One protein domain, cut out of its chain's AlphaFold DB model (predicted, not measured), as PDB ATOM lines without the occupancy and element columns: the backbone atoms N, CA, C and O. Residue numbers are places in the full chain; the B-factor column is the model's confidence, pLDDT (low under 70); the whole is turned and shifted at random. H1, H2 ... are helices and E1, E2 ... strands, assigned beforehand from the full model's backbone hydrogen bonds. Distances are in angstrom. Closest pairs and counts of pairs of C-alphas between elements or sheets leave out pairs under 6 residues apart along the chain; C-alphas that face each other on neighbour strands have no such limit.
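AT A GLANCE: This is residues 58 to 265 of the 265 residues of an uncharacterized protein of bacterium (UniProt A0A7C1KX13). The long helix H3 runs through the middle, with a small sheet of three strands on one side of it and H5 on the other; H7 packs on H5, and the helical hairpin of H9 and H10 makes the end farthest from the sheet. H1 covers the same face of the sheet as H3, while H2 and H6 pack near the start of H3 and H4 and H8 near its end. The printed part has 208 residues with ten named helices and three named strands, in the order H1, E1, E2, E3, then H2 to H10, and is mostly helix. The sheet is mixed, in the order E1 E3 E2. The whole is compact, with a radius of gyration of the C-alphas of 16.4 A and spans of 50 by 37 by 32 A.

IN THESE COORDINATES: Find C-alpha 58 at (208.288, 158.982, 134.066); from there H1 runs to residue 73, 22.6 A. Next come the strands E1, residues 81 to 84, E2, 92 to 95, and E3, 104 to 107. After H2, residues 109 to 118, find C-alpha 120 at (198.024, 161.562, 123.469), where H3 begins; it runs to 139, 29.5 A. H4 is residues 141 to 148, H5 155 to 172, 26.0 A, H6 180 to 189, H7 203 to 218, 22.4 A, H8 225 to 230 and H9 232 to 239. H10, from 249, ends after 22.8 A at C-alpha 264, (188.811, 193.065, 119.858).

HOW THE PARTS SIT: Begin at the hub, H3, which touches six helices. It touches H5 at a steep tilt of 60 degrees, opposite ways; their closest C-alphas, Ala 128 and Ala 166, are 4.7 A apart. H3 and H1 make two layers with the sheet, both helices on one face: H3 over E2 at a height of 8.5 A, H1 over E1 and E3 at 10.7 A. E1 and E3 are parallel, with N 105 and O 81 at 2.9 A; the hairpin E2 and E3 is antiparallel, with N 95 and O 104 at 2.7 A. H2 touches H3, closest at C-alphas 115 and 123, 5.4 A; H6 does at 185 and 122, 5.1 A, and H8 at 226 and 139, 6.5 A. H4 and H3 only just touch, with 3 pairs of C-alphas within 8 A, and only at the corner, closest at C-alphas 144 and 137, 5.1 A. H7 touches H5, with C-alphas 210 and 164 at 4.1 A, but is apart from H3. H9 and H10, a helical hairpin, touch at a shallow tilt of 9 degrees, opposite ways, closest at C-alphas 234 and 263, 6.3 A. O i to N i+4 pairs are within hydrogen-bond range throughout the helices except in H2, 5 of 6, and H3, 15 of 16.

THE WHOLE: Look to Ile 99 and Gly 247 for the two C-alphas farthest apart, 51.8 A. The printed part has no cut, and its one long link is residues 190 to 202, between H6 and H7. Mean pLDDT of the printed part is 74.2; 72 residues are under 70, among them 84 to 120, 177 to 196 and 241 to 250.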
ATOM      1  N   LYS A  58     208.256 158.791 135.527       75.69
ATOM      2  CA  LYS A  58     208.288 158.982 134.066       75.69
ATOM      3  C   LYS A  58     207.156 159.895 133.597       75.69
ATOM      4  O   LYS A  58     207.366 160.781 132.773       75.69
ATOM      5  N   ASP A  59     205.982 159.699 134.165       74.19
ATOM      6  CA  ASP A  59     204.781 160.455 133.854       74.19
ATOM      7  C   ASP A  59     204.840 161.900 134.322       74.19
ATOM      8  O   ASP A  59     204.492 162.816 133.576       74.19
ATOM      9  N   ARG A  60     205.385 162.122 135.520       74.31
ATOM     10  CA  ARG A  60     205.629 163.474 136.036       74.31
ATOM     11  C   ARG A  60     206.555 164.265 135.109       74.31
ATOM     12  O   ARG A  60     206.276 165.422 134.802       74.31
ATOM     13  N   ILE A  61     207.624 163.626 134.625       76.88
ATOM     14  CA  ILE A  61     208.563 164.218 133.658       76.88
ATOM     15  C   ILE A  61     207.853 164.530 132.338       76.88
ATOM     16  O   ILE A  61     208.037 165.613 131.787       76.88
ATOM     17  N   TYR A  62     207.024 163.611 131.842       81.31
ATOM     18  CA  TYR A  62     206.296 163.798 130.592       81.31
ATOM     19  C   TYR A  62     205.342 164.999 130.646       81.31
ATOM     20  O   TYR A  62     205.413 165.868 129.776       81.31
ATOM     21  N   ILE A  63     204.512 165.109 131.690       77.44
ATOM     22  CA  ILE A  63     203.594 166.251 131.855       77.44
ATOM     23  C   ILE A  63     204.372 167.559 131.988       77.44
ATOM     24  O   ILE A  63     204.046 168.528 131.302       77.44
ATOM     25  N   ARG A  64     205.428 167.580 132.814       82.06
ATOM     26  CA  ARG A  64     206.291 168.760 132.958       82.06
ATOM     27  C   ARG A  64     206.867 169.188 131.614       82.06
ATOM     28  O   ARG A  64     206.731 170.350 131.257       82.06
ATOM     29  N   SER A  65     207.400 168.249 130.832       82.94
ATOM     30  CA  SER A  65     207.970 168.557 129.517       82.94
ATOM     31  C   SER A  65     206.949 169.153 128.541       82.94
ATOM     32  O   SER A  65     207.287 170.065 127.789       82.94
ATOM     33  N   LYS A  66     205.689 168.693 128.571       83.88
ATOM     34  CA  LYS A  66     204.615 169.278 127.755       83.88
ATOM     35  C   LYS A  66     204.243 170.679 128.215       83.88
ATOM     36  O   LYS A  66     204.059 171.552 127.374       83.88
ATOM     37  N   LEU A  67     204.136 170.891 129.523       82.44
ATOM     38  CA  LEU A  67     203.817 172.202 130.075       82.44
ATOM     39  C   LEU A  67     204.920 173.218 129.765       82.44
ATOM     40  O   LEU A  67     204.617 174.303 129.282       82.44
ATOM     41  N   ASP A  68     206.185 172.843 129.953       83.88
ATOM     42  CA  ASP A  68     207.337 173.693 129.636       83.88
ATOM     43  C   ASP A  68     207.387 174.021 128.138       83.88
ATOM     44  O   ASP A  68     207.608 175.169 127.761       83.88
ATOM     45  N   PHE A  69     207.093 173.041 127.275       86.62
ATOM     46  CA  PHE A  69     206.961 173.269 125.837       86.62
ATOM     47  C   PHE A  69     205.847 174.275 125.504       86.62
ATOM     48  O   PHE A  69     206.056 175.162 124.680       86.62
ATOM     49  N   LEU A  70     204.672 174.169 126.132       85.44
ATOM     50  CA  LEU A  70     203.577 175.123 125.920       85.44
ATOM     51  C   LEU A  70     203.950 176.535 126.392       85.44
ATOM     52  O   LEU A  70     203.685 177.501 125.680       85.44
ATOM     53  N   LEU A  71     204.575 176.652 127.563       84.56
ATOM     54  CA  LEU A  71     205.020 177.928 128.128       84.56
ATOM     55  C   LEU A  71     206.056 178.617 127.233       84.56
ATOM     56  O   LEU A  71     205.898 179.802 126.936       84.56
ATOM     57  N   ASP A  72     207.051 177.868 126.748       86.00
ATOM     58  CA  ASP A  72     208.058 178.342 125.788       86.00
ATOM     59  C   ASP A  72     207.400 178.848 124.500       86.00
ATOM     60  O   ASP A  72     207.610 179.986 124.079       86.00
ATOM     61  N   LYS A  73     206.523 178.037 123.900       84.94
ATOM     62  CA  LYS A  73     205.869 178.382 122.632       84.94
ATOM     63  C   LYS A  73     204.912 179.562 122.727       84.94
ATOM     64  O   LYS A  73     204.711 180.247 121.726       84.94
ATOM     65  N   LEU A  74     204.334 179.804 123.899       82.69
ATOM     66  CA  LEU A  74     203.494 180.973 124.159       82.69
ATOM     67  C   LEU A  74     204.290 182.178 124.678       82.69
ATOM     68  O   LEU A  74     203.692 183.232 124.887       82.69
ATOM     69  N   ASN A  75     205.609 182.044 124.865       85.81
ATOM     70  CA  ASN A  75     206.477 183.061 125.460       85.81
ATOM     71  C   ASN A  75     205.927 183.577 126.806       85.81
ATOM     72  O   ASN A  75     205.862 184.783 127.059       85.81
ATOM     73  N   LEU A  76     205.462 182.652 127.650       81.50
ATOM     74  CA  LEU A  76     204.890 182.954 128.959       81.50
ATOM     75  C   LEU A  76     205.951 182.797 130.045       81.50
ATOM     76  O   LEU A  76     206.453 181.702 130.279       81.50
ATOM     77  N   SER A  77     206.205 183.863 130.799       82.31
ATOM     78  CA  SER A  77     207.114 183.848 131.957       82.31
ATOM     79  C   SER A  77     206.499 183.205 133.215       82.31
ATOM     80  O   SER A  77     206.867 183.559 134.335       82.31
ATOM     81  N   LEU A  78     205.526 182.302 133.056       78.56
ATOM     82  CA  LEU A  78     204.885 181.601 134.170       78.56
ATOM     83  C   LEU A  78     205.735 180.394 134.574       78.56
ATOM     84  O   LEU A  78     206.143 179.605 133.730       78.56
ATOM     85  N   THR A  79     205.936 180.201 135.877       78.75
ATOM     86  CA  THR A  79     206.617 179.019 136.430       78.75
ATOM     87  C   THR A  79     205.656 178.228 137.315       78.75
ATOM     88  O   THR A  79     205.720 178.337 138.542       78.75
ATOM     89  N   PRO A  80     204.711 177.475 136.728       73.31
ATOM     90  CA  PRO A  80     203.723 176.768 137.515       73.31
ATOM     91  C   PRO A  80     204.333 175.644 138.350       73.31
ATOM     92  O   PRO A  80     205.204 174.887 137.893       73.31
ATOM     93  N   THR A  81     203.835 175.513 139.574       75.62
ATOM     94  CA  THR A  81     204.140 174.382 140.448       75.62
ATOM     95  C   THR A  81     203.298 173.193 140.003       75.62
ATOM     96  O   THR A  81     202.082 173.304 139.881       75.62
ATOM     97  N   LEU A  82     203.930 172.045 139.758       69.62
ATOM     98  CA  LEU A  82     203.212 170.799 139.499       69.62
ATOM     99  C   LEU A  82     203.064 170.035 140.806       69.62
ATOM    100  O   LEU A  82     204.067 169.637 141.402       69.62
ATOM    101  N   THR A  83     201.828 169.812 141.235       71.06
ATOM    102  CA  THR A  83     201.528 168.926 142.357       71.06
ATOM    103  C   THR A  83     200.849 167.671 141.836       71.06
ATOM    104  O   THR A  83     200.045 167.701 140.908       71.06
ATOM    105  N   PHE A  84     201.201 166.535 142.421       68.31
ATOM    106  CA  PHE A  84     200.547 165.268 142.133       68.31
ATOM    107  C   PHE A  84     199.838 164.869 143.415       68.31
ATOM    108  O   PHE A  84     200.497 164.723 144.444       68.31
ATOM    109  N   GLN A  85     198.511 164.826 143.371       64.12
ATOM    110  CA  GLN A  85     197.679 164.566 144.540       64.12
ATOM    111  C   GLN A  85     196.880 163.290 144.315       64.12
ATOM    112  O   GLN A  85     196.230 163.142 143.279       64.12
ATOM    113  N   ASP A  86     196.866 162.418 145.321       58.81
ATOM    114  CA  ASP A  86     195.978 161.258 145.375       58.81
ATOM    115  C   ASP A  86     194.570 161.720 145.759       58.81
ATOM    116  O   ASP A  86     194.072 161.524 146.865       58.81
ATOM    117  N   SER A  87     193.923 162.429 144.844       51.16
ATOM    118  CA  SER A  87     192.495 162.705 144.918       51.16
ATOM    119  C   SER A  87     191.799 161.629 144.099       51.16
ATOM    120  O   SER A  87     192.019 161.599 142.894       51.16
ATOM    121  N   GLY A  88     191.012 160.748 144.722       43.94
ATOM    122  CA  GLY A  88     190.396 159.579 144.074       43.94
ATOM    123  C   GLY A  88     189.455 159.903 142.905       43.94
ATOM    124  O   GLY A  88     188.237 159.874 143.058       43.94
ATOM    125  N   GLY A  89     190.029 160.231 141.745       48.88
ATOM    126  CA  GLY A  89     189.351 160.620 140.514       48.88
ATOM    127  C   GLY A  89     190.257 161.390 139.538       48.88
ATOM    128  O   GLY A  89     191.371 161.805 139.858       48.88
ATOM    129  N   PHE A  90     189.755 161.609 138.319       48.59
ATOM    130  CA  PHE A  90     190.420 162.418 137.293       48.59
ATOM    131  C   PHE A  90     190.587 163.865 137.772       48.59
ATOM    132  O   PHE A  90     189.589 164.548 138.005       48.59
ATOM    133  N   ARG A  91     191.827 164.355 137.881       58.09
ATOM    134  CA  ARG A  91     192.112 165.780 138.094       58.09
ATOM    135  C   ARG A  91     193.326 166.196 137.281       58.09
ATOM    136  O   ARG A  91     194.388 165.613 137.444       58.09
ATOM    137  N   VAL A  92     193.162 167.196 136.431       55.50
ATOM    138  CA  VAL A  92     194.228 168.085 135.963       55.50
ATOM    139  C   VAL A  92     193.614 169.457 136.151       55.50
ATOM    140  O   VAL A  92     192.708 169.790 135.405       55.50
ATOM    141  N   ILE A  93     193.975 170.168 137.217       59.34
ATOM    142  CA  ILE A  93     193.319 171.435 137.559       59.34
ATOM    143  C   ILE A  93     194.345 172.511 137.859       59.34
ATOM    144  O   ILE A  93     195.328 172.263 138.561       59.34
ATOM    145  N   ALA A  94     194.083 173.721 137.391       55.88
ATOM    146  CA  ALA A  94     194.668 174.937 137.919       55.88
ATOM    147  C   ALA A  94     194.261 175.106 139.395       55.88
ATOM    148  O   ALA A  94     193.241 175.708 139.727       55.88
ATOM    149  N   ALA A  95     195.047 174.534 140.304       58.50
ATOM    150  CA  ALA A  95     194.800 174.598 141.730       58.50
ATOM    151  C   ALA A  95     195.001 176.028 142.244       58.50
ATOM    152  O   ALA A  95     196.028 176.681 142.026       58.50
ATOM    153  N   CYS A  96     193.991 176.499 142.963       60.41
ATOM    154  CA  CYS A  96     193.963 177.833 143.522       60.41
ATOM    155  C   CYS A  96     194.558 177.808 144.939       60.41
ATOM    156  O   CYS A  96     193.871 177.474 145.897       60.41
ATOM    157  N   ASN A  97     195.845 178.148 145.066       60.69
ATOM    158  CA  ASN A  97     196.477 178.446 146.354       60.69
ATOM    159  C   ASN A  97     196.541 179.969 146.538       60.69
ATOM    160  O   ASN A  97     197.202 180.654 145.753       60.69
ATOM    161  N   GLU A  98     195.884 180.502 147.574       53.19
ATOM    162  CA  GLU A  98     195.958 181.934 147.917       53.19
ATOM    163  C   GLU A  98     197.358 182.356 148.389       53.19
ATOM    164  O   GLU A  98     197.749 183.506 148.205       53.19
ATOM    165  N   ILE A  99     198.109 181.418 148.975       49.31
ATOM    166  CA  ILE A  99     199.417 181.656 149.601       49.31
ATOM    167  C   ILE A  99     200.556 181.623 148.569       49.31
ATOM    168  O   ILE A  99     201.550 182.331 148.724       49.31
ATOM    169  N   ASP A 100     200.409 180.849 147.492       50.91
ATOM    170  CA  ASP A 100     201.418 180.781 146.439       50.91
ATOM    171  C   ASP A 100     201.240 181.934 145.447       50.91
ATOM    172  O   ASP A 100     200.197 182.089 144.802       50.91
ATOM    173  N   SER A 101     202.308 182.706 145.243       43.59
ATOM    174  CA  SER A 101     202.453 183.596 144.084       43.59
ATOM    175  C   SER A 101     202.514 182.814 142.762       43.59
ATOM    176  O   SER A 101     202.309 183.384 141.691       43.59
ATOM    177  N   GLY A 102     202.743 181.498 142.843       48.69
ATOM    178  CA  GLY A 102     202.691 180.555 141.738       48.69
ATOM    179  C   GLY A 102     201.273 180.125 141.347       48.69
ATOM    180  O   GLY A 102     200.313 180.162 142.118       48.69
ATOM    181  N   SER A 103     201.162 179.713 140.092       63.59
ATOM    182  CA  SER A 103     200.031 178.973 139.541       63.59
ATOM    183  C   SER A 103     200.279 177.480 139.755       63.59
ATOM    184  O   SER A 103     201.327 176.996 139.335       63.59
ATOM    185  N   THR A 104     199.382 176.743 140.407       65.56
ATOM    186  CA  THR A 104     199.583 175.303 140.644       65.56
ATOM    187  C   THR A 104     198.770 174.496 139.642       65.56
ATOM    188  O   THR A 104     197.611 174.812 139.415       65.56
ATOM    189  N   LEU A 105     199.347 173.449 139.057       64.81
ATOM    190  CA  LEU A 105     198.611 172.445 138.288       64.81
ATOM    191  C   LEU A 105     198.632 171.133 139.077       64.81
ATOM    192  O   LEU A 105     199.703 170.555 139.278       64.81
ATOM    193  N   ALA A 106     197.469 170.685 139.541       65.19
ATOM    194  CA  ALA A 106     197.324 169.437 140.279       65.19
ATOM    195  C   ALA A 106     196.914 168.306 139.332       65.19
ATOM    196  O   ALA A 106     195.904 168.440 138.645       65.19
ATOM    197  N   VAL A 107     197.670 167.203 139.318       63.88
ATOM    198  CA  VAL A 107     197.390 166.012 138.498       63.88
ATOM    199  C   VAL A 107     197.137 164.784 139.377       63.88
ATOM    200  O   VAL A 107     197.994 164.421 140.183       63.88
ATOM    201  N   GLY A 108     195.988 164.132 139.205       64.44
ATOM    202  CA  GLY A 108     195.649 162.857 139.844       64.44
ATOM    203  C   GLY A 108     196.066 161.640 139.000       64.44
ATOM    204  O   GLY A 108     196.083 161.742 137.769       64.44
ATOM    205  N   PRO A 109     196.379 160.489 139.625       59.72
ATOM    206  CA  PRO A 109     196.870 159.289 138.935       59.72
ATOM    207  C   PRO A 109     195.905 158.726 137.891       59.72
ATOM    208  O   PRO A 109     196.289 158.591 136.728       59.72
ATOM    209  N   ASP A 110     194.628 158.561 138.237       62.50
ATOM    210  CA  ASP A 110     193.604 158.099 137.289       62.50
ATOM    211  C   ASP A 110     193.447 159.042 136.090       62.50
ATOM    212  O   ASP A 110     193.088 158.619 134.992       62.50
ATOM    213  N   GLY A 111     193.698 160.339 136.296       60.94
ATOM    214  CA  GLY A 111     193.550 161.343 135.254       60.94
ATOM    215  C   GLY A 111     194.540 161.144 134.118       60.94
ATOM    216  O   GLY A 111     194.185 161.265 132.948       60.94
ATOM    217  N   LEU A 112     195.778 160.788 134.444       62.34
ATOM    218  CA  LEU A 112     196.822 160.679 133.443       62.34
ATOM    219  C   LEU A 112     196.690 159.424 132.579       62.34
ATOM    220  O   LEU A 112     196.852 159.514 131.360       62.34
ATOM    221  N   ASP A 113     196.409 158.276 133.186       63.59
ATOM    222  CA  ASP A 113     196.306 157.025 132.434       63.59
ATOM    223  C   ASP A 113     195.083 157.038 131.522       63.59
ATOM    224  O   ASP A 113     195.197 156.745 130.333       63.59
ATOM    225  N   LYS A 114     193.965 157.593 132.001       62.00
ATOM    226  CA  LYS A 114     192.786 157.840 131.165       62.00
ATOM    227  C   LYS A 114     193.075 158.806 130.018       62.00
ATOM    228  O   LYS A 114     192.632 158.558 128.901       62.00
ATOM    229  N   LEU A 115     193.855 159.874 130.232       60.19
ATOM    230  CA  LEU A 115     194.229 160.790 129.141       60.19
ATOM    231  C   LEU A 115     195.104 160.114 128.090       60.19
ATOM    232  O   LEU A 115     194.889 160.339 126.900       60.19
ATOM    233  N   LYS A 116     196.065 159.277 128.500       62.25
ATOM    234  CA  LYS A 116     196.875 158.489 127.559       62.25
ATOM    235  C   LYS A 116     196.010 157.506 126.763       62.25
ATOM    236  O   LYS A 116     196.228 157.377 125.557       62.25
ATOM    237  N   ASP A 117     195.036 156.875 127.417       57.47
ATOM    238  CA  ASP A 117     194.142 155.873 126.825       57.47
ATOM    239  C   ASP A 117     193.122 156.477 125.850       57.47
ATOM    240  O   ASP A 117     192.818 155.875 124.816       57.47
ATOM    241  N   ILE A 118     192.629 157.689 126.130       55.75
ATOM    242  CA  ILE A 118     191.751 158.442 125.222       55.75
ATOM    243  C   ILE A 118     192.525 158.793 123.947       55.75
ATOM    244  O   ILE A 118     192.141 158.400 122.842       55.75
ATOM    245  N   SER A 119     193.621 159.544 124.098       63.06
ATOM    246  CA  SER A 119     194.643 159.787 123.079       63.06
ATOM    247  C   SER A 119     195.733 160.691 123.659       63.06
ATOM    248  O   SER A 119     195.453 161.592 124.447       63.06
ATOM    249  N   ALA A 120     196.964 160.594 123.147       65.00
ATOM    250  CA  ALA A 120     198.024 161.562 123.469       65.00
ATOM    251  C   ALA A 120     197.618 163.039 123.231       65.00
ATOM    252  O   ALA A 120     198.261 163.947 123.752       65.00
ATOM    253  N   GLN A 121     196.558 163.264 122.450       72.88
ATOM    254  CA  GLN A 121     196.012 164.557 122.054       72.88
ATOM    255  C   GLN A 121     195.034 165.125 123.090       72.88
ATOM    256  O   GLN A 121     194.975 166.341 123.253       72.88
ATOM    257  N   ALA A 122     194.319 164.268 123.821       73.56
ATOM    258  CA  ALA A 122     193.411 164.687 124.889       73.56
ATOM    259  C   ALA A 122     194.173 165.370 126.026       73.56
ATOM    260  O   ALA A 122     193.747 166.407 126.531       73.56
ATOM    261  N   LEU A 123     195.356 164.846 126.362       76.62
ATOM    262  CA  LEU A 123     196.255 165.489 127.316       76.62
ATOM    263  C   LEU A 123     196.681 166.889 126.846       76.62
ATOM    264  O   LEU A 123     196.722 167.801 127.663       76.62
ATOM    265  N   ASP A 124     196.975 167.076 125.554       80.50
ATOM    266  CA  ASP A 124     197.355 168.393 125.017       80.50
ATOM    267  C   ASP A 124     196.224 169.416 125.212       80.50
ATOM    268  O   ASP A 124     196.476 170.534 125.656       80.50
ATOM    269  N   VAL A 125     194.979 169.020 124.923       82.06
ATOM    270  CA  VAL A 125     193.790 169.878 125.067       82.06
ATOM    271  C   VAL A 125     193.547 170.241 126.529       82.06
ATOM    272  O   VAL A 125     193.347 171.414 126.833       82.06
ATOM    273  N   VAL A 126     193.601 169.260 127.435       80.50
ATOM    274  CA  VAL A 126     193.413 169.501 128.873       80.50
ATOM    275  C   VAL A 126     194.509 170.410 129.415       80.50
ATOM    276  O   VAL A 126     194.209 171.401 130.066       80.50
ATOM    277  N   LEU A 127     195.778 170.152 129.089       81.06
ATOM    278  CA  LEU A 127     196.871 171.022 129.525       81.06
ATOM    279  C   LEU A 127     196.741 172.441 128.963       81.06
ATOM    280  O   LEU A 127     197.049 173.396 129.670       81.06
ATOM    281  N   ALA A 128     196.278 172.598 127.721       86.69
ATOM    282  CA  ALA A 128     196.034 173.911 127.132       86.69
ATOM    283  C   ALA A 128     194.885 174.660 127.832       86.69
ATOM    284  O   ALA A 128     195.006 175.862 128.070       86.69
ATOM    285  N   HIS A 129     193.809 173.955 128.190       88.12
ATOM    286  CA  HIS A 129     192.689 174.497 128.960       88.12
ATOM    287  C   HIS A 129     193.150 174.950 130.351       88.12
ATOM    288  O   HIS A 129     192.979 176.110 130.720       88.12
ATOM    289  N   GLU A 130     193.847 174.089 131.091       84.19
ATOM    290  CA  GLU A 130     194.325 174.446 132.427       84.19
ATOM    291  C   GLU A 130     195.374 175.562 132.398       84.19
ATOM    292  O   GLU A 130     195.365 176.456 133.244       84.19
ATOM    293  N   LEU A 131     196.254 175.581 131.391       86.31
ATOM    294  CA  LEU A 131     197.196 176.682 131.194       86.31
ATOM    295  C   LEU A 131     196.469 178.016 130.977       86.31
ATOM    296  O   LEU A 131     196.933 179.050 131.460       86.31
ATOM    297  N   ALA A 132     195.317 178.012 130.306       89.31
ATOM    298  CA  ALA A 132     194.514 179.215 130.139       89.31
ATOM    299  C   ALA A 132     193.998 179.766 131.476       89.31
ATOM    300  O   ALA A 132     194.025 180.984 131.670       89.31
ATOM    301  N   HIS A 133     193.618 178.904 132.422       85.62
ATOM    302  CA  HIS A 133     193.289 179.335 133.783       85.62
ATOM    303  C   HIS A 133     194.479 179.977 134.493       85.62
ATOM    304  O   HIS A 133     194.330 181.030 135.116       85.62
ATOM    305  N   LEU A 134     195.685 179.423 134.335       83.88
ATOM    306  CA  LEU A 134     196.894 180.028 134.906       83.88
ATOM    307  C   LEU A 134     197.141 181.435 134.348       83.88
ATOM    308  O   LEU A 134     197.460 182.361 135.097       83.88
ATOM    309  N   ILE A 135     196.929 181.623 133.042       86.44
ATOM    310  CA  ILE A 135     197.011 182.939 132.395       86.44
ATOM    311  C   ILE A 135     195.959 183.886 132.988       86.44
ATOM    312  O   ILE A 135     196.306 184.995 133.397       86.44
ATOM    313  N   GLN A 136     194.697 183.462 133.105       85.94
ATOM    314  CA  GLN A 136     193.620 184.272 133.694       85.94
ATOM    315  C   GLN A 136     193.941 184.702 135.136       85.94
ATOM    316  O   GLN A 136     193.760 185.870 135.492       85.94
ATOM    317  N   PHE A 137     194.471 183.792 135.958       84.44
ATOM    318  CA  PHE A 137     194.866 184.083 137.339       84.44
ATOM    319  C   PHE A 137     196.077 185.011 137.429       84.44
ATOM    320  O   PHE A 137     196.120 185.862 138.317       84.44
ATOM    321  N   SER A 138     197.025 184.909 136.494       83.50
ATOM    322  CA  SER A 138     198.157 185.841 136.412       83.50
ATOM    323  C   SER A 138     197.729 187.266 136.038       83.50
ATOM    324  O   SER A 138     198.370 188.235 136.438       83.50
ATOM    325  N   ILE A 139     196.619 187.402 135.303       87.12
ATOM    326  CA  ILE A 139     196.070 188.692 134.870       87.12
ATOM    327  C   ILE A 139     195.229 189.339 135.975       87.12
ATOM    328  O   ILE A 139     195.201 190.568 136.085       87.12
ATOM    329  N   SER A 140     194.521 188.543 136.782       86.19
ATOM    330  CA  SER A 140     193.605 189.043 137.808       86.19
ATOM    331  C   SER A 140     193.725 188.270 139.123       86.19
ATOM    332  O   SER A 140     193.136 187.204 139.308       86.19
ATOM    333  N   SER A 141     194.419 188.875 140.090       82.75
ATOM    334  CA  SER A 141     194.491 188.377 141.469       82.75
ATOM    335  C   SER A 141     193.124 188.361 142.163       82.75
ATOM    336  O   SER A 141     192.856 187.479 142.974       82.75
ATOM    337  N   GLU A 142     192.235 189.293 141.809       85.38
ATOM    338  CA  GLU A 142     190.842 189.323 142.268       85.38
ATOM    339  C   GLU A 142     190.069 188.087 141.808       85.38
ATOM    340  O   GLU A 142     189.401 187.437 142.613       85.38
ATOM    341  N   LEU A 143     190.174 187.741 140.521       82.62
ATOM    342  CA  LEU A 143     189.576 186.523 139.987       82.62
ATOM    343  C   LEU A 143     190.118 185.299 140.727       82.62
ATOM    344  O   LEU A 143     189.319 184.502 141.215       82.62
ATOM    345  N   LYS A 144     191.450 185.186 140.847       79.31
ATOM    346  CA  LYS A 144     192.103 184.092 141.581       79.31
ATOM    347  C   LYS A 144     191.517 183.978 142.992       79.31
ATOM    348  O   LYS A 144     191.012 182.925 143.353       79.31
ATOM    349  N   ARG A 145     191.468 185.079 143.752       80.25
ATOM    350  CA  ARG A 145     190.908 185.107 145.116       80.25
ATOM    351  C   ARG A 145     189.446 184.661 145.163       80.25
ATOM    352  O   ARG A 145     189.055 183.896 146.039       80.25
ATOM    353  N   ARG A 146     188.607 185.125 144.236       77.31
ATOM    354  CA  ARG A 146     187.179 184.766 144.219       77.31
ATOM    355  C   ARG A 146     186.945 183.301 143.863       77.31
ATOM    356  O   ARG A 146     186.063 182.685 144.457       77.31
ATOM    357  N   VAL A 147     187.726 182.756 142.929       77.06
ATOM    358  CA  VAL A 147     187.691 181.330 142.569       77.06
ATOM    359  C   VAL A 147     188.183 180.477 143.740       77.06
ATOM    360  O   VAL A 147     187.472 179.560 144.136       77.06
ATOM    361  N   CYS A 148     189.316 180.833 144.360       71.00
ATOM    362  CA  CYS A 148     189.856 180.155 145.549       71.00
ATOM    363  C   CYS A 148     188.825 180.073 146.687       71.00
ATOM    364  O   CYS A 148     188.678 179.032 147.317       71.00
ATOM    365  N   ASN A 149     188.078 181.155 146.925       72.12
ATOM    366  CA  ASN A 149     187.080 181.225 147.994       72.12
ATOM    367  C   ASN A 149     185.699 180.670 147.607       72.12
ATOM    368  O   ASN A 149     184.760 180.790 148.391       72.12
ATOM    369  N   GLY A 150     185.522 180.146 146.387       71.31
ATOM    370  CA  GLY A 150     184.218 179.670 145.909       71.31
ATOM    371  C   GLY A 150     183.140 180.763 145.819       71.31
ATOM    372  O   GLY A 150     181.951 180.466 145.803       71.31
ATOM    373  N   THR A 151     183.532 182.040 145.759       73.44
ATOM    374  CA  THR A 151     182.621 183.209 145.706       73.44
ATOM    375  C   THR A 151     182.458 183.764 144.287       73.44
ATOM    376  O   THR A 151     181.908 184.853 144.056       73.44
ATOM    377  N   PHE A 152     182.979 183.044 143.299       71.44
ATOM    378  CA  PHE A 152     182.903 183.440 141.907       71.44
ATOM    379  C   PHE A 152     181.586 182.962 141.282       71.44
ATOM    380  O   PHE A 152     181.393 181.779 141.047       71.44
ATOM    381  N   GLY A 153     180.669 183.891 140.999       68.44
ATOM    382  CA  GLY A 153     179.336 183.574 140.464       68.44
ATOM    383  C   GLY A 153     179.274 183.302 138.955       68.44
ATOM    384  O   GLY A 153     178.194 183.048 138.437       68.44
ATOM    385  N   GLU A 154     180.396 183.380 138.234       76.69
ATOM    386  CA  GLU A 154     180.437 183.284 136.764       76.69
ATOM    387  C   GLU A 154     181.369 182.165 136.265       76.69
ATOM    388  O   GLU A 154     181.972 182.310 135.201       76.69
ATOM    389  N   VAL A 155     181.520 181.070 137.022       80.06
ATOM    390  CA  VAL A 155     182.483 179.976 136.745       80.06
ATOM    391  C   VAL A 155     182.447 179.528 135.280       80.06
ATOM    392  O   VAL A 155     183.472 179.575 134.608       80.06
ATOM    393  N   LYS A 156     181.251 179.292 134.726       84.25
ATOM    394  CA  LYS A 156     181.037 178.985 133.300       84.25
ATOM    395  C   LYS A 156     181.757 179.908 132.324       84.25
ATOM    396  O   LYS A 156     182.268 179.461 131.305       84.25
ATOM    397  N   THR A 157     181.809 181.200 132.610       86.75
ATOM    398  CA  THR A 157     182.455 182.172 131.722       86.75
ATOM    399  C   THR A 157     183.964 181.969 131.668       86.75
ATOM    400  O   THR A 157     184.567 182.078 130.604       86.75
ATOM    401  N   ILE A 158     184.571 181.676 132.817       86.25
ATOM    402  CA  ILE A 158     186.011 181.448 132.961       86.25
ATOM    403  C   ILE A 158     186.430 180.169 132.236       86.25
ATOM    404  O   ILE A 158     187.411 180.186 131.494       86.25
ATOM    405  N   GLU A 159     185.630 179.119 132.385       86.75
ATOM    406  CA  GLU A 159     185.794 177.815 131.737       86.75
ATOM    407  C   GLU A 159     185.677 177.911 130.211       86.75
ATOM    408  O   GLU A 159     186.546 177.444 129.479       86.75
ATOM    409  N   LEU A 160     184.659 178.614 129.702       88.38
ATOM    410  CA  LEU A 160     184.510 178.818 128.258       88.38
ATOM    411  C   LEU A 160     185.653 179.665 127.678       88.38
ATOM    412  O   LEU A 160     186.125 179.401 126.573       88.38
ATOM    413  N   LEU A 161     186.142 180.671 128.407       90.50
ATOM    414  CA  LEU A 161     187.328 181.426 127.990       90.50
ATOM    415  C   LEU A 161     188.591 180.549 127.969       90.50
ATOM    416  O   LEU A 161     189.455 180.756 127.111       90.50
ATOM    417  N   ALA A 162     188.694 179.573 128.872       89.88
ATOM    418  CA  ALA A 162     189.774 178.594 128.865       89.88
ATOM    419  C   ALA A 162     189.676 177.642 127.663       89.88
ATOM    420  O   ALA A 162     190.682 177.423 126.988       89.88
ATOM    421  N   ASP A 163     188.472 177.186 127.297       89.44
ATOM    422  CA  ASP A 163     188.249 176.420 126.060       89.44
ATOM    423  C   ASP A 163     188.635 177.226 124.804       89.44
ATOM    424  O   ASP A 163     189.275 176.687 123.897       89.44
ATOM    425  N   LEU A 164     188.328 178.530 124.750       90.81
ATOM    426  CA  LEU A 164     188.781 179.402 123.656       90.81
ATOM    427  C   LEU A 164     190.305 179.456 123.573       90.81
ATOM    428  O   LEU A 164     190.881 179.266 122.501       90.81
ATOM    429  N   ALA A 165     190.984 179.714 124.687       90.94
ATOM    430  CA  ALA A 165     192.440 179.754 124.697       90.94
ATOM    431  C   ALA A 165     193.053 178.398 124.324       90.94
ATOM    432  O   ALA A 165     194.018 178.364 123.559       90.94
ATOM    433  N   ALA A 166     192.454 177.288 124.763       89.38
ATOM    434  CA  ALA A 166     192.862 175.956 124.343       89.38
ATOM    435  C   ALA A 166     192.779 175.810 122.816       89.38
ATOM    436  O   ALA A 166     193.748 175.383 122.193       89.38
ATOM    437  N   GLY A 167     191.692 176.257 122.181       87.69
ATOM    438  CA  GLY A 167     191.562 176.237 120.719       87.69
ATOM    439  C   GLY A 167     192.645 177.035 119.999       87.69
ATOM    440  O   GLY A 167     193.237 176.563 119.024       87.69
ATOM    441  N   TYR A 168     192.967 178.219 120.524       90.19
ATOM    442  CA  TYR A 168     194.054 179.052 120.012       90.19
ATOM    443  C   TYR A 168     195.414 178.344 120.100       90.19
ATOM    444  O   TYR A 168     196.159 178.294 119.117       90.19
ATOM    445  N   ILE A 169     195.729 177.771 121.266       90.38
ATOM    446  CA  ILE A 169     196.969 177.033 121.544       90.38
ATOM    447  C   ILE A 169     197.079 175.820 120.615       90.38
ATOM    448  O   ILE A 169     198.117 175.607 119.985       90.38
ATOM    449  N   MET A 170     195.990 175.063 120.473       87.81
ATOM    450  CA  MET A 170     195.948 173.851 119.661       87.81
ATOM    451  C   MET A 170     196.212 174.120 118.180       87.81
ATOM    452  O   MET A 170     196.939 173.355 117.537       87.81
ATOM    453  N   LEU A 171     195.695 175.228 117.642       87.88
ATOM    454  CA  LEU A 171     196.000 175.609 116.265       87.88
ATOM    455  C   LEU A 171     197.404 176.210 116.123       87.88
ATOM    456  O   LEU A 171     198.121 175.847 115.195       87.88
ATOM    457  N   THR A 172     197.808 177.109 117.019       88.19
ATOM    458  CA  THR A 172     199.066 177.865 116.882       88.19
ATOM    459  C   THR A 172     200.295 176.980 117.071       88.19
ATOM    460  O   THR A 172     201.265 177.094 116.324       88.19
ATOM    461  N   ILE A 173     200.261 176.084 118.060       85.94
ATOM    462  CA  ILE A 173     201.431 175.304 118.477       85.94
ATOM    463  C   ILE A 173     201.436 173.929 117.824       85.94
ATOM    464  O   ILE A 173     202.455 173.498 117.288       85.94
ATOM    465  N   PHE A 174     200.296 173.243 117.847       81.12
ATOM    466  CA  PHE A 174     200.206 171.876 117.340       81.12
ATOM    467  C   PHE A 174     199.717 171.799 115.890       81.12
ATOM    468  O   PHE A 174     199.661 170.702 115.336       81.12
ATOM    469  N   GLN A 175     199.365 172.936 115.269       81.31
ATOM    470  CA  GLN A 175     198.842 173.019 113.897       81.31
ATOM    471  C   GLN A 175     197.606 172.136 113.666       81.31
ATOM    472  O   GLN A 175     197.319 171.711 112.544       81.31
ATOM    473  N   ARG A 176     196.841 171.859 114.731       71.00
ATOM    474  CA  ARG A 176     195.677 170.975 114.667       71.00
ATOM    475  C   ARG A 176     194.424 171.777 114.372       71.00
ATOM    476  O   ARG A 176     193.954 172.563 115.190       71.00
ATOM    477  N   ARG A 177     193.880 171.541 113.181       63.41
ATOM    478  CA  ARG A 177     192.634 172.150 112.699       63.41
ATOM    479  C   ARG A 177     191.395 171.320 113.011       63.41
ATOM    480  O   ARG A 177     190.303 171.784 112.725       63.41
ATOM    481  N   ASN A 178     191.548 170.096 113.522       63.66
ATOM    482  CA  ASN A 178     190.427 169.174 113.637       63.66
ATOM    483  C   ASN A 178     189.667 169.367 114.967       63.66
ATOM    484  O   ASN A 178     190.198 168.991 116.014       63.66
ATOM    485  N   PRO A 179     188.432 169.901 114.960       58.19
ATOM    486  CA  PRO A 179     187.616 170.024 116.169       58.19
ATOM    487  C   PRO A 179     187.168 168.664 116.723       58.19
ATOM    488  O   PRO A 179     186.747 168.587 117.876       58.19
ATOM    489  N   THR A 180     187.286 167.580 115.942       61.88
ATOM    490  CA  THR A 180     187.032 166.214 116.419       61.88
ATOM    491  C   THR A 180     187.889 165.874 117.636       61.88
ATOM    492  O   THR A 180     187.388 165.204 118.528       61.88
ATOM    493  N   ASP A 181     189.122 166.379 117.736       61.78
ATOM    494  CA  ASP A 181     190.007 166.086 118.871       61.78
ATOM    495  C   ASP A 181     189.446 166.668 120.177       61.78
ATOM    496  O   ASP A 181     189.423 165.983 121.199       61.78
ATOM    497  N   LEU A 182     188.923 167.901 120.139       65.56
ATOM    498  CA  LEU A 182     188.235 168.513 121.276       65.56
ATOM    499  C   LEU A 182     186.960 167.754 121.603       65.56
ATOM    500  O   LEU A 182     186.722 167.461 122.762       65.56
ATOM    501  N   ILE A 183     186.129 167.461 120.607       64.50
ATOM    502  CA  ILE A 183     184.858 166.776 120.826       64.50
ATOM    503  C   ILE A 183     185.108 165.407 121.459       64.50
ATOM    504  O   ILE A 183     184.483 165.088 122.459       64.50
ATOM    505  N   LEU A 184     186.038 164.618 120.916       64.69
ATOM    506  CA  LEU A 184     186.413 163.326 121.486       64.69
ATOM    507  C   LEU A 184     186.949 163.501 122.904       64.69
ATOM    508  O   LEU A 184     186.554 162.750 123.788       64.69
ATOM    509  N   THR A 185     187.774 164.525 123.141       66.44
ATOM    510  CA  THR A 185     188.289 164.852 124.474       66.44
ATOM    511  C   THR A 185     187.152 165.227 125.429       66.44
ATOM    512  O   THR A 185     186.942 164.518 126.400       66.44
ATOM    513  N   ILE A 186     186.336 166.244 125.140       65.00
ATOM    514  CA  ILE A 186     185.181 166.667 125.950       65.00
ATOM    515  C   ILE A 186     184.205 165.509 126.180       65.00
ATOM    516  O   ILE A 186     183.773 165.307 127.310       65.00
ATOM    517  N   SER A 187     183.868 164.730 125.149       62.41
ATOM    518  CA  SER A 187     182.966 163.579 125.271       62.41
ATOM    519  C   SER A 187     183.558 162.472 126.140       62.41
ATOM    520  O   SER A 187     182.836 161.895 126.941       62.41
ATOM    521  N   SER A 188     184.858 162.197 126.029       60.19
ATOM    522  CA  SER A 188     185.541 161.208 126.877       60.19
ATOM    523  C   SER A 188     185.778 161.691 128.312       60.19
ATOM    524  O   SER A 188     185.855 160.887 129.234       60.19
ATOM    525  N   LEU A 189     185.851 163.009 128.514       55.38
ATOM    526  CA  LEU A 189     185.963 163.638 129.826       55.38
ATOM    527  C   LEU A 189     184.598 163.894 130.479       55.38
ATOM    528  O   LEU A 189     184.545 164.252 131.653       55.38
ATOM    529  N   ALA A 190     183.497 163.679 129.749       46.38
ATOM    530  CA  ALA A 190     182.132 163.848 130.243       46.38
ATOM    531  C   ALA A 190     181.766 162.865 131.373       46.38
ATOM    532  O   ALA A 190     180.789 163.085 132.083       46.38
ATOM    533  N   GLU A 191     182.555 161.808 131.569       40.44
ATOM    534  CA  GLU A 191     182.421 160.878 132.698       40.44
ATOM    535  C   GLU A 191     182.973 161.447 134.024       40.44
ATOM    536  O   GLU A 191     182.765 160.856 135.082       40.44
ATOM    537  N   TYR A 192     183.641 162.606 133.992       48.91
ATOM    538  CA  TYR A 192     184.198 163.301 135.161       48.91
ATOM    539  C   TYR A 192     183.441 164.615 135.437       48.91
ATOM    540  O   TYR A 192     182.571 165.013 134.659       48.91
ATOM    541  N   GLU A 193     183.783 165.323 136.524       52.56
ATOM    542  CA  GLU A 193     183.255 166.662 136.898       52.56
ATOM    543  C   GLU A 193     183.219 167.673 135.719       52.56
ATOM    544  O   GLU A 193     182.417 168.606 135.716       52.56
ATOM    545  N   PHE A 194     183.991 167.414 134.655       54.31
ATOM    546  CA  PHE A 194     184.000 168.103 133.358       54.31
ATOM    547  C   PHE A 194     182.646 168.170 132.613       54.31
ATOM    548  O   PHE A 194     182.513 168.938 131.654       54.31
ATOM    549  N   SER A 195     181.637 167.387 133.018       56.91
ATOM    550  CA  SER A 195     180.272 167.411 132.458       56.91
ATOM    551  C   SER A 195     179.292 168.328 133.190       56.91
ATOM    552  O   SER A 195     178.146 168.474 132.746       56.91
ATOM    553  N   ASN A 196     179.706 168.968 134.289       68.94
ATOM    554  CA  ASN A 196     178.844 169.895 135.010       68.94
ATOM    555  C   ASN A 196     178.525 171.110 134.124       68.94
ATOM    556  O   ASN A 196     179.308 172.049 134.012       68.94
ATOM    557  N   LYS A 197     177.339 171.105 133.505       73.38
ATOM    558  CA  LYS A 197     176.894 172.148 132.563       73.38
ATOM    559  C   LYS A 197     176.789 173.535 133.200       73.38
ATOM    560  O   LYS A 197     176.869 174.532 132.486       73.38
ATOM    561  N   LEU A 198     176.590 173.607 134.517       74.31
ATOM    562  CA  LEU A 198     176.580 174.872 135.256       74.31
ATOM    563  C   LEU A 198     178.003 175.389 135.511       74.31
ATOM    564  O   LEU A 198     178.193 176.600 135.597       74.31
ATOM    565  N   HIS A 199     178.984 174.484 135.587       77.44
ATOM    566  CA  HIS A 199     180.399 174.807 135.764       77.44
ATOM    567  C   HIS A 199     181.093 175.069 134.429       77.44
ATOM    568  O   HIS A 199     181.593 176.162 134.247       77.44
ATOM    569  N   HIS A 200     181.094 174.126 133.484       76.81
ATOM    570  CA  HIS A 200     181.873 174.206 132.236       76.81
ATOM    571  C   HIS A 200     181.062 174.657 131.008       76.81
ATOM    572  O   HIS A 200     181.625 174.919 129.949       76.81
ATOM    573  N   GLY A 201     179.734 174.743 131.121       78.94
ATOM    574  CA  GLY A 201     178.842 174.977 129.983       78.94
ATOM    575  C   GLY A 201     178.415 173.698 129.258       78.94
ATOM    576  O   GLY A 201     178.821 172.581 129.578       78.94
ATOM    577  N   MET A 202     177.524 173.855 128.285       81.25
ATOM    578  CA  MET A 202     177.051 172.779 127.417       81.25
ATOM    579  C   MET A 202     178.118 172.409 126.378       81.25
ATOM    580  O   MET A 202     178.919 173.243 125.972       81.25
ATOM    581  N   VAL A 203     178.095 171.167 125.881       77.25
ATOM    582  CA  VAL A 203     179.075 170.678 124.888       77.25
ATOM    583  C   VAL A 203     179.167 171.595 123.661       77.25
ATOM    584  O   VAL A 203     180.266 171.907 123.213       77.25
ATOM    585  N   ASN A 204     178.035 172.075 123.138       75.62
ATOM    586  CA  ASN A 204     178.012 172.990 121.993       75.62
ATOM    587  C   ASN A 204     178.655 174.353 122.303       75.62
ATOM    588  O   ASN A 204     179.346 174.895 121.447       75.62
ATOM    589  N   GLU A 205     178.475 174.884 123.515       82.38
ATOM    590  CA  GLU A 205     179.115 176.127 123.961       82.38
ATOM    591  C   GLU A 205     180.633 175.947 124.042       82.38
ATOM    592  O   GLU A 205     181.384 176.744 123.490       82.38
ATOM    593  N   ARG A 206     181.098 174.852 124.644       84.94
ATOM    594  CA  ARG A 206     182.531 174.548 124.757       84.94
ATOM    595  C   ARG A 206     183.204 174.386 123.393       84.94
ATOM    596  O   ARG A 206     184.247 174.982 123.130       84.94
ATOM    597  N   VAL A 207     182.566 173.639 122.487       79.75
ATOM    598  CA  VAL A 207     183.027 173.479 121.096       79.75
ATOM    599  C   VAL A 207     183.042 174.819 120.363       79.75
ATOM    600  O   VAL A 207     184.006 175.130 119.665       79.75
ATOM    601  N   SER A 208     182.004 175.639 120.541       80.06
ATOM    602  CA  SER A 208     181.930 176.978 119.956       80.06
ATOM    603  C   SER A 208     183.079 177.864 120.447       80.06
ATOM    604  O   SER A 208     183.796 178.438 119.627       80.06
ATOM    605  N   ALA A 209     183.328 177.911 121.760       86.62
ATOM    606  CA  ALA A 209     184.422 178.673 122.359       86.62
ATOM    607  C   ALA A 209     185.792 178.258 121.807       86.62
ATOM    608  O   ALA A 209     186.564 179.105 121.360       86.62
ATOM    609  N   PHE A 210     186.075 176.960 121.755       86.38
ATOM    610  CA  PHE A 210     187.325 176.450 121.195       86.38
ATOM    611  C   PHE A 210     187.492 176.798 119.710       86.38
ATOM    612  O   PHE A 210     188.566 177.227 119.287       86.38
ATOM    613  N   ASN A 211     186.422 176.691 118.914       80.81
ATOM    614  CA  ASN A 211     186.443 177.092 117.507       80.81
ATOM    615  C   ASN A 211     186.720 178.594 117.347       80.81
ATOM    616  O   ASN A 211     187.488 178.975 116.464       80.81
ATOM    617  N   PHE A 212     186.180 179.452 118.223       84.44
ATOM    618  CA  PHE A 212     186.568 180.870 118.266       84.44
ATOM    619  C   PHE A 212     188.073 181.038 118.500       84.44
ATOM    620  O   PHE A 212     188.705 181.872 117.853       84.44
ATOM    621  N   GLY A 213     188.663 180.216 119.367       87.38
ATOM    622  CA  GLY A 213     190.104 180.173 119.607       87.38
ATOM    623  C   GLY A 213     190.914 179.834 118.362       87.38
ATOM    624  O   GLY A 213     191.865 180.537 118.014       87.38
ATOM    625  N   GLN A 214     190.509 178.783 117.650       85.69
ATOM    626  CA  GLN A 214     191.137 178.400 116.386       85.69
ATOM    627  C   GLN A 214     190.989 179.502 115.329       85.69
ATOM    628  O   GLN A 214     191.947 179.823 114.634       85.69
ATOM    629  N   LEU A 215     189.821 180.136 115.222       81.88
ATOM    630  CA  LEU A 215     189.599 181.234 114.279       81.88
ATOM    631  C   LEU A 215     190.433 182.472 114.621       81.88
ATOM    632  O   LEU A 215     190.965 183.117 113.712       81.88
ATOM    633  N   LEU A 216     190.604 182.781 115.909       85.19
ATOM    634  CA  LEU A 216     191.499 183.835 116.385       85.19
ATOM    635  C   LEU A 216     192.943 183.573 115.928       85.19
ATOM    636  O   LEU A 216     193.553 184.453 115.318       85.19
ATOM    637  N   ALA A 217     193.444 182.352 116.150       87.69
ATOM    638  CA  ALA A 217     194.778 181.930 115.722       87.69
ATOM    639  C   ALA A 217     194.934 181.965 114.193       87.69
ATOM    640  O   ALA A 217     195.907 182.512 113.675       87.69
ATOM    641  N   PHE A 218     193.949 181.451 113.454       83.81
ATOM    642  CA  PHE A 218     193.951 181.459 111.990       83.81
ATOM    643  C   PHE A 218     193.970 182.880 111.413       83.81
ATOM    644  O   PHE A 218     194.594 183.130 110.386       83.81
ATOM    645  N   SER A 219     193.323 183.823 112.099       81.69
ATOM    646  CA  SER A 219     193.288 185.237 111.714       81.69
ATOM    647  C   SER A 219     194.583 185.996 112.039       81.69
ATOM    648  O   SER A 219     194.654 187.197 111.785       81.69
ATOM    649  N   GLY A 220     195.585 185.340 112.642       84.38
ATOM    650  CA  GLY A 220     196.863 185.953 113.019       84.38
ATOM    651  C   GLY A 220     196.759 186.996 114.137       84.38
ATOM    652  O   GLY A 220     197.677 187.791 114.326       84.38
ATOM    653  N   LYS A 221     195.639 187.033 114.867       85.00
ATOM    654  CA  LYS A 221     195.455 187.935 116.010       85.00
ATOM    655  C   LYS A 221     196.039 187.279 117.267       85.00
ATOM    656  O   LYS A 221     195.846 186.082 117.441       85.00
ATOM    657  N   PRO A 222     196.707 188.029 118.156       88.44
ATOM    658  CA  PRO A 222     197.269 187.459 119.377       88.44
ATOM    659  C   PRO A 222     196.168 187.032 120.353       88.44
ATOM    660  O   PRO A 222     195.101 187.643 120.388       88.44
ATOM    661  N   LEU A 223     196.451 186.035 121.195       89.19
ATOM    662  CA  LEU A 223     195.604 185.685 122.336       89.19
ATOM    663  C   LEU A 223     195.755 186.727 123.456       89.19
ATOM    664  O   LEU A 223     196.631 186.610 124.309       89.19
ATOM    665  N   ASP A 224     194.886 187.739 123.474       90.38
ATOM    666  CA  ASP A 224     194.820 188.727 124.558       90.38
ATOM    667  C   ASP A 224     193.755 188.330 125.591       90.38
ATOM    668  O   ASP A 224     192.595 188.756 125.544       90.38
ATOM    669  N   MET A 225     194.154 187.482 126.543       90.31
ATOM    670  CA  MET A 225     193.255 186.996 127.594       90.31
ATOM    671  C   MET A 225     192.706 188.136 128.469       90.31
ATOM    672  O   MET A 225     191.559 188.077 128.906       90.31
ATOM    673  N   LYS A 226     193.463 189.222 128.674       90.81
ATOM    674  CA  LYS A 226     192.990 190.375 129.456       90.81
ATOM    675  C   LYS A 226     191.839 191.072 128.738       90.81
ATOM    676  O   LYS A 226     190.821 191.380 129.361       90.81
ATOM    677  N   LYS A 227     191.968 191.287 127.426       90.25
ATOM    678  CA  LYS A 227     190.896 191.864 126.607       90.25
ATOM    679  C   LYS A 227     189.673 190.952 126.550       90.25
ATOM    680  O   LYS A 227     188.555 191.436 126.720       90.25
ATOM    681  N   LEU A 228     189.876 189.644 126.393       89.00
ATOM    682  CA  LEU A 228     188.800 188.649 126.414       89.00
ATOM    683  C   LEU A 228     188.018 188.663 127.737       89.00
ATOM    684  O   LEU A 228     186.791 188.703 127.724       89.00
ATOM    685  N   MET A 229     188.716 188.708 128.875       89.50
ATOM    686  CA  MET A 229     188.092 188.790 130.201       89.50
ATOM    687  C   MET A 229     187.304 190.093 130.401       89.50
ATOM    688  O   MET A 229     186.209 190.066 130.964       89.50
ATOM    689  N   ASN A 230     187.815 191.226 129.908       90.12
ATOM    690  CA  ASN A 230     187.112 192.512 129.977       90.12
ATOM    691  C   ASN A 230     185.854 192.537 129.091       90.12
ATOM    692  O   ASN A 230     184.843 193.122 129.473       90.12
ATOM    693  N   ASN A 231     185.893 191.852 127.945       87.88
ATOM    694  CA  ASN A 231     184.790 191.753 126.985       87.88
ATOM    695  C   ASN A 231     183.969 190.458 127.126       87.88
ATOM    696  O   ASN A 231     183.258 190.060 126.200       87.88
ATOM    697  N   LYS A 232     184.010 189.808 128.297       86.75
ATOM    698  CA  LYS A 232     183.384 188.496 128.535       86.75
ATOM    699  C   LYS A 232     181.893 188.428 128.186       86.75
ATOM    700  O   LYS A 232     181.427 187.394 127.729       86.75
ATOM    701  N   LYS A 233     181.143 189.526 128.346       84.94
ATOM    702  CA  LYS A 233     179.716 189.577 127.981       84.94
ATOM    703  C   LYS A 233     179.515 189.372 126.478       84.94
ATOM    704  O   LYS A 233     178.690 188.559 126.081       84.94
ATOM    705  N   VAL A 234     180.306 190.073 125.666       82.94
ATOM    706  CA  VAL A 234     180.294 189.932 124.205       82.94
ATOM    707  C   VAL A 234     180.700 188.512 123.829       82.94
ATOM    708  O   VAL A 234     180.038 187.887 123.016       82.94
ATOM    709  N   PHE A 235     181.733 187.965 124.472       83.56
ATOM    710  CA  PHE A 235     182.137 186.577 124.265       83.56
ATOM    711  C   PHE A 235     181.003 185.576 124.558       83.56
ATOM    712  O   PHE A 235     180.719 184.730 123.718       83.56
ATOM    713  N   LEU A 236     180.296 185.690 125.687       82.56
ATOM    714  CA  LEU A 236     179.197 184.776 126.035       82.56
ATOM    715  C   LEU A 236     178.025 184.828 125.045       82.56
ATOM    716  O   LEU A 236     177.473 183.782 124.690       82.56
ATOM    717  N   GLU A 237     177.664 186.025 124.570       79.38
ATOM    718  CA  GLU A 237     176.669 186.194 123.497       79.38
ATOM    719  C   GLU A 237     177.062 185.407 122.239       79.38
ATOM    720  O   GLU A 237     176.203 184.869 121.545       79.38
ATOM    721  N   LEU A 238     178.363 185.329 121.956       73.88
ATOM    722  CA  LEU A 238     178.904 184.726 120.744       73.88
ATOM    723  C   LEU A 238     179.078 183.207 120.855       73.88
ATOM    724  O   LEU A 238     178.807 182.463 119.915       73.88
ATOM    725  N   VAL A 239     179.496 182.725 122.025       75.56
ATOM    726  CA  VAL A 239     179.714 181.294 122.296       75.56
ATOM    727  C   VAL A 239     178.410 180.507 122.330       75.56
ATOM    728  O   VAL A 239     178.398 179.338 121.947       75.56
ATOM    729  N   SER A 240     177.309 181.168 122.692       73.00
ATOM    730  CA  SER A 240     175.951 180.608 122.603       73.00
ATOM    731  C   SER A 240     175.581 180.196 121.169       73.00
ATOM    732  O   SER A 240     174.646 179.424 120.959       73.00
ATOM    733  N   GLY A 241     176.365 180.661 120.194       65.12
ATOM    734  CA  GLY A 241     176.329 180.249 118.810       65.12
ATOM    735  C   GLY A 241     175.597 181.251 117.921       65.12
ATOM    736  O   GLY A 241     174.863 182.125 118.396       65.12
ATOM    737  N   PRO A 242     175.804 181.136 116.602       64.38
ATOM    738  CA  PRO A 242     175.046 181.893 115.622       64.38
ATOM    739  C   PRO A 242     173.538 181.652 115.803       64.38
ATOM    740  O   PRO A 242     173.137 180.522 116.093       64.38
ATOM    741  N   PRO A 243     172.681 182.673 115.617       65.31
ATOM    742  CA  PRO A 243     171.241 182.458 115.625       65.31
ATOM    743  C   PRO A 243     170.845 181.376 114.605       65.31
ATOM    744  O   PRO A 243     171.396 181.306 113.504       65.31
ATOM    745  N   ALA A 244     169.881 180.530 114.986       61.62
ATOM    746  CA  ALA A 244     169.509 179.300 114.273       61.62
ATOM    747  C   ALA A 244     169.038 179.506 112.816       61.62
ATOM    748  O   ALA A 244     168.855 178.544 112.077       61.62
ATOM    749  N   ASN A 245     168.833 180.754 112.396       61.44
ATOM    750  CA  ASN A 245     168.374 181.154 111.071       61.44
ATOM    751  C   ASN A 245     169.507 181.552 110.101       61.44
ATOM    752  O   ASN A 245     169.218 182.038 109.006       61.44
ATOM    753  N   LEU A 246     170.783 181.371 110.457       62.84
ATOM    754  CA  LEU A 246     171.895 181.633 109.537       62.84
ATOM    755  C   LEU A 246     171.977 180.528 108.470       62.84
ATOM    756  O   LEU A 246     172.619 179.503 108.642       62.84
ATOM    757  N   GLY A 247     171.300 180.741 107.340       50.72
ATOM    758  CA  GLY A 247     171.088 179.730 106.294       50.72
ATOM    759  C   GLY A 247     172.273 179.412 105.368       50.72
ATOM    760  O   GLY A 247     172.061 178.757 104.351       50.72
ATOM    761  N   SER A 248     173.502 179.877 105.642       68.69
ATOM    762  CA  SER A 248     174.666 179.563 104.790       68.69
ATOM    763  C   SER A 248     176.008 179.557 105.532       68.69
ATOM    764  O   SER A 248     176.212 180.326 106.469       68.69
ATOM    765  N   LEU A 249     176.973 178.758 105.052       57.78
ATOM    766  CA  LEU A 249     178.350 178.702 105.575       57.78
ATOM    767  C   LEU A 249     179.071 180.067 105.519       57.78
ATOM    768  O   LEU A 249     179.836 180.411 106.416       57.78
ATOM    769  N   SER A 250     178.788 180.870 104.488       69.12
ATOM    770  CA  SER A 250     179.253 182.262 104.368       69.12
ATOM    771  C   SER A 250     178.767 183.116 105.546       69.12
ATOM    772  O   SER A 250     179.544 183.839 106.169       69.12
ATOM    773  N   SER A 251     177.492 182.969 105.909       70.25
ATOM    774  CA  SER A 251     176.877 183.688 107.024       70.25
ATOM    775  C   SER A 251     177.471 183.276 108.375       70.25
ATOM    776  O   SER A 251     177.661 184.132 109.235       70.25
ATOM    777  N   TYR A 252     177.843 182.002 108.540       64.00
ATOM    778  CA  TYR A 252     178.596 181.530 109.706       64.00
ATOM    779  C   TYR A 252     179.983 182.183 109.784       64.00
ATOM    780  O   TYR A 252     180.325 182.768 110.808       64.00
ATOM    781  N   ASN A 253     180.771 182.154 108.706       66.50
ATOM    782  CA  ASN A 253     182.111 182.759 108.699       66.50
ATOM    783  C   ASN A 253     182.079 184.265 108.995       66.50
ATOM    784  O   ASN A 253     182.912 184.759 109.755       66.50
ATOM    785  N   ASN A 254     181.102 184.985 108.437       75.25
ATOM    786  CA  ASN A 254     180.910 186.407 108.719       75.25
ATOM    787  C   ASN A 254     180.519 186.647 110.179       75.25
ATOM    788  O   ASN A 254     181.113 187.508 110.816       75.25
ATOM    789  N   TYR A 255     179.614 185.835 110.742       74.12
ATOM    790  CA  TYR A 255     179.277 185.901 112.166       74.12
ATOM    791  C   TYR A 255     180.526 185.775 113.042       74.12
ATOM    792  O   TYR A 255     180.753 186.620 113.903       74.12
ATOM    793  N   TYR A 256     181.373 184.774 112.788       68.88
ATOM    794  CA  TYR A 256     182.605 184.585 113.551       68.88
ATOM    795  C   TYR A 256     183.610 185.728 113.352       68.88
ATOM    796  O   TYR A 256     184.267 186.144 114.305       68.88
ATOM    797  N   LYS A 257     183.733 186.274 112.139       72.75
ATOM    798  CA  LYS A 257     184.612 187.419 111.874       72.75
ATOM    799  C   LYS A 257     184.143 188.674 112.619       72.75
ATOM    800  O   LYS A 257     184.940 189.292 113.325       72.75
ATOM    801  N   ASP A 258     182.855 188.995 112.535       77.75
ATOM    802  CA  ASP A 258     182.239 190.143 113.211       77.75
ATOM    803  C   ASP A 258     182.317 189.999 114.735       77.75
ATOM    804  O   ASP A 258     182.625 190.945 115.460       77.75
ATOM    805  N   ALA A 259     182.090 188.787 115.230       74.19
ATOM    806  CA  ALA A 259     182.252 188.406 116.623       74.19
ATOM    807  C   ALA A 259     183.671 188.698 117.134       74.19
ATOM    808  O   ALA A 259     183.845 189.352 118.166       74.19
ATOM    809  N   MET A 260     184.693 188.290 116.377       73.62
ATOM    810  CA  MET A 260     186.090 188.561 116.713       73.62
ATOM    811  C   MET A 260     186.426 190.052 116.665       73.62
ATOM    812  O   MET A 260     187.185 190.530 117.507       73.62
ATOM    813  N   GLU A 261     185.851 190.813 115.734       81.12
ATOM    814  CA  GLU A 261     185.989 192.271 115.733       81.12
ATOM    815  C   GLU A 261     185.344 192.912 116.961       81.12
ATOM    816  O   GLU A 261     185.938 193.806 117.553       81.12
ATOM    817  N   ARG A 262     184.166 192.447 117.388       79.00
ATOM    818  CA  ARG A 262     183.477 192.969 118.580       79.00
ATOM    819  C   ARG A 262     184.243 192.684 119.869       79.00
ATOM    820  O   ARG A 262     184.289 193.548 120.733       79.00
ATOM    821  N   ILE A 263     184.858 191.508 119.992       70.69
ATOM    822  CA  ILE A 263     185.703 191.153 121.145       70.69
ATOM    823  C   ILE A 263     186.988 192.006 121.180       70.69
ATOM    824  O   ILE A 263     187.483 192.336 122.260       70.69
ATOM    825  N   TYR A 264     187.532 192.357 120.007       70.50
ATOM    826  CA  TYR A 264     188.811 193.065 119.858       70.50
ATOM    827  C   TYR A 264     188.698 194.568 119.555       70.50
ATOM    828  O   TYR A 264     189.741 195.196 119.349       70.50
ATOM    829  N   LYS A 265     187.505 195.167 119.584       73.31
ATOM    830  CA  LYS A 265     187.332 196.624 119.723       73.31
ATOM    831  C   LYS A 265     187.606 197.008 121.173       73.31
ATOM    832  O   LYS A 265     188.555 197.793 121.381       73.31
TER     833      LYS A 265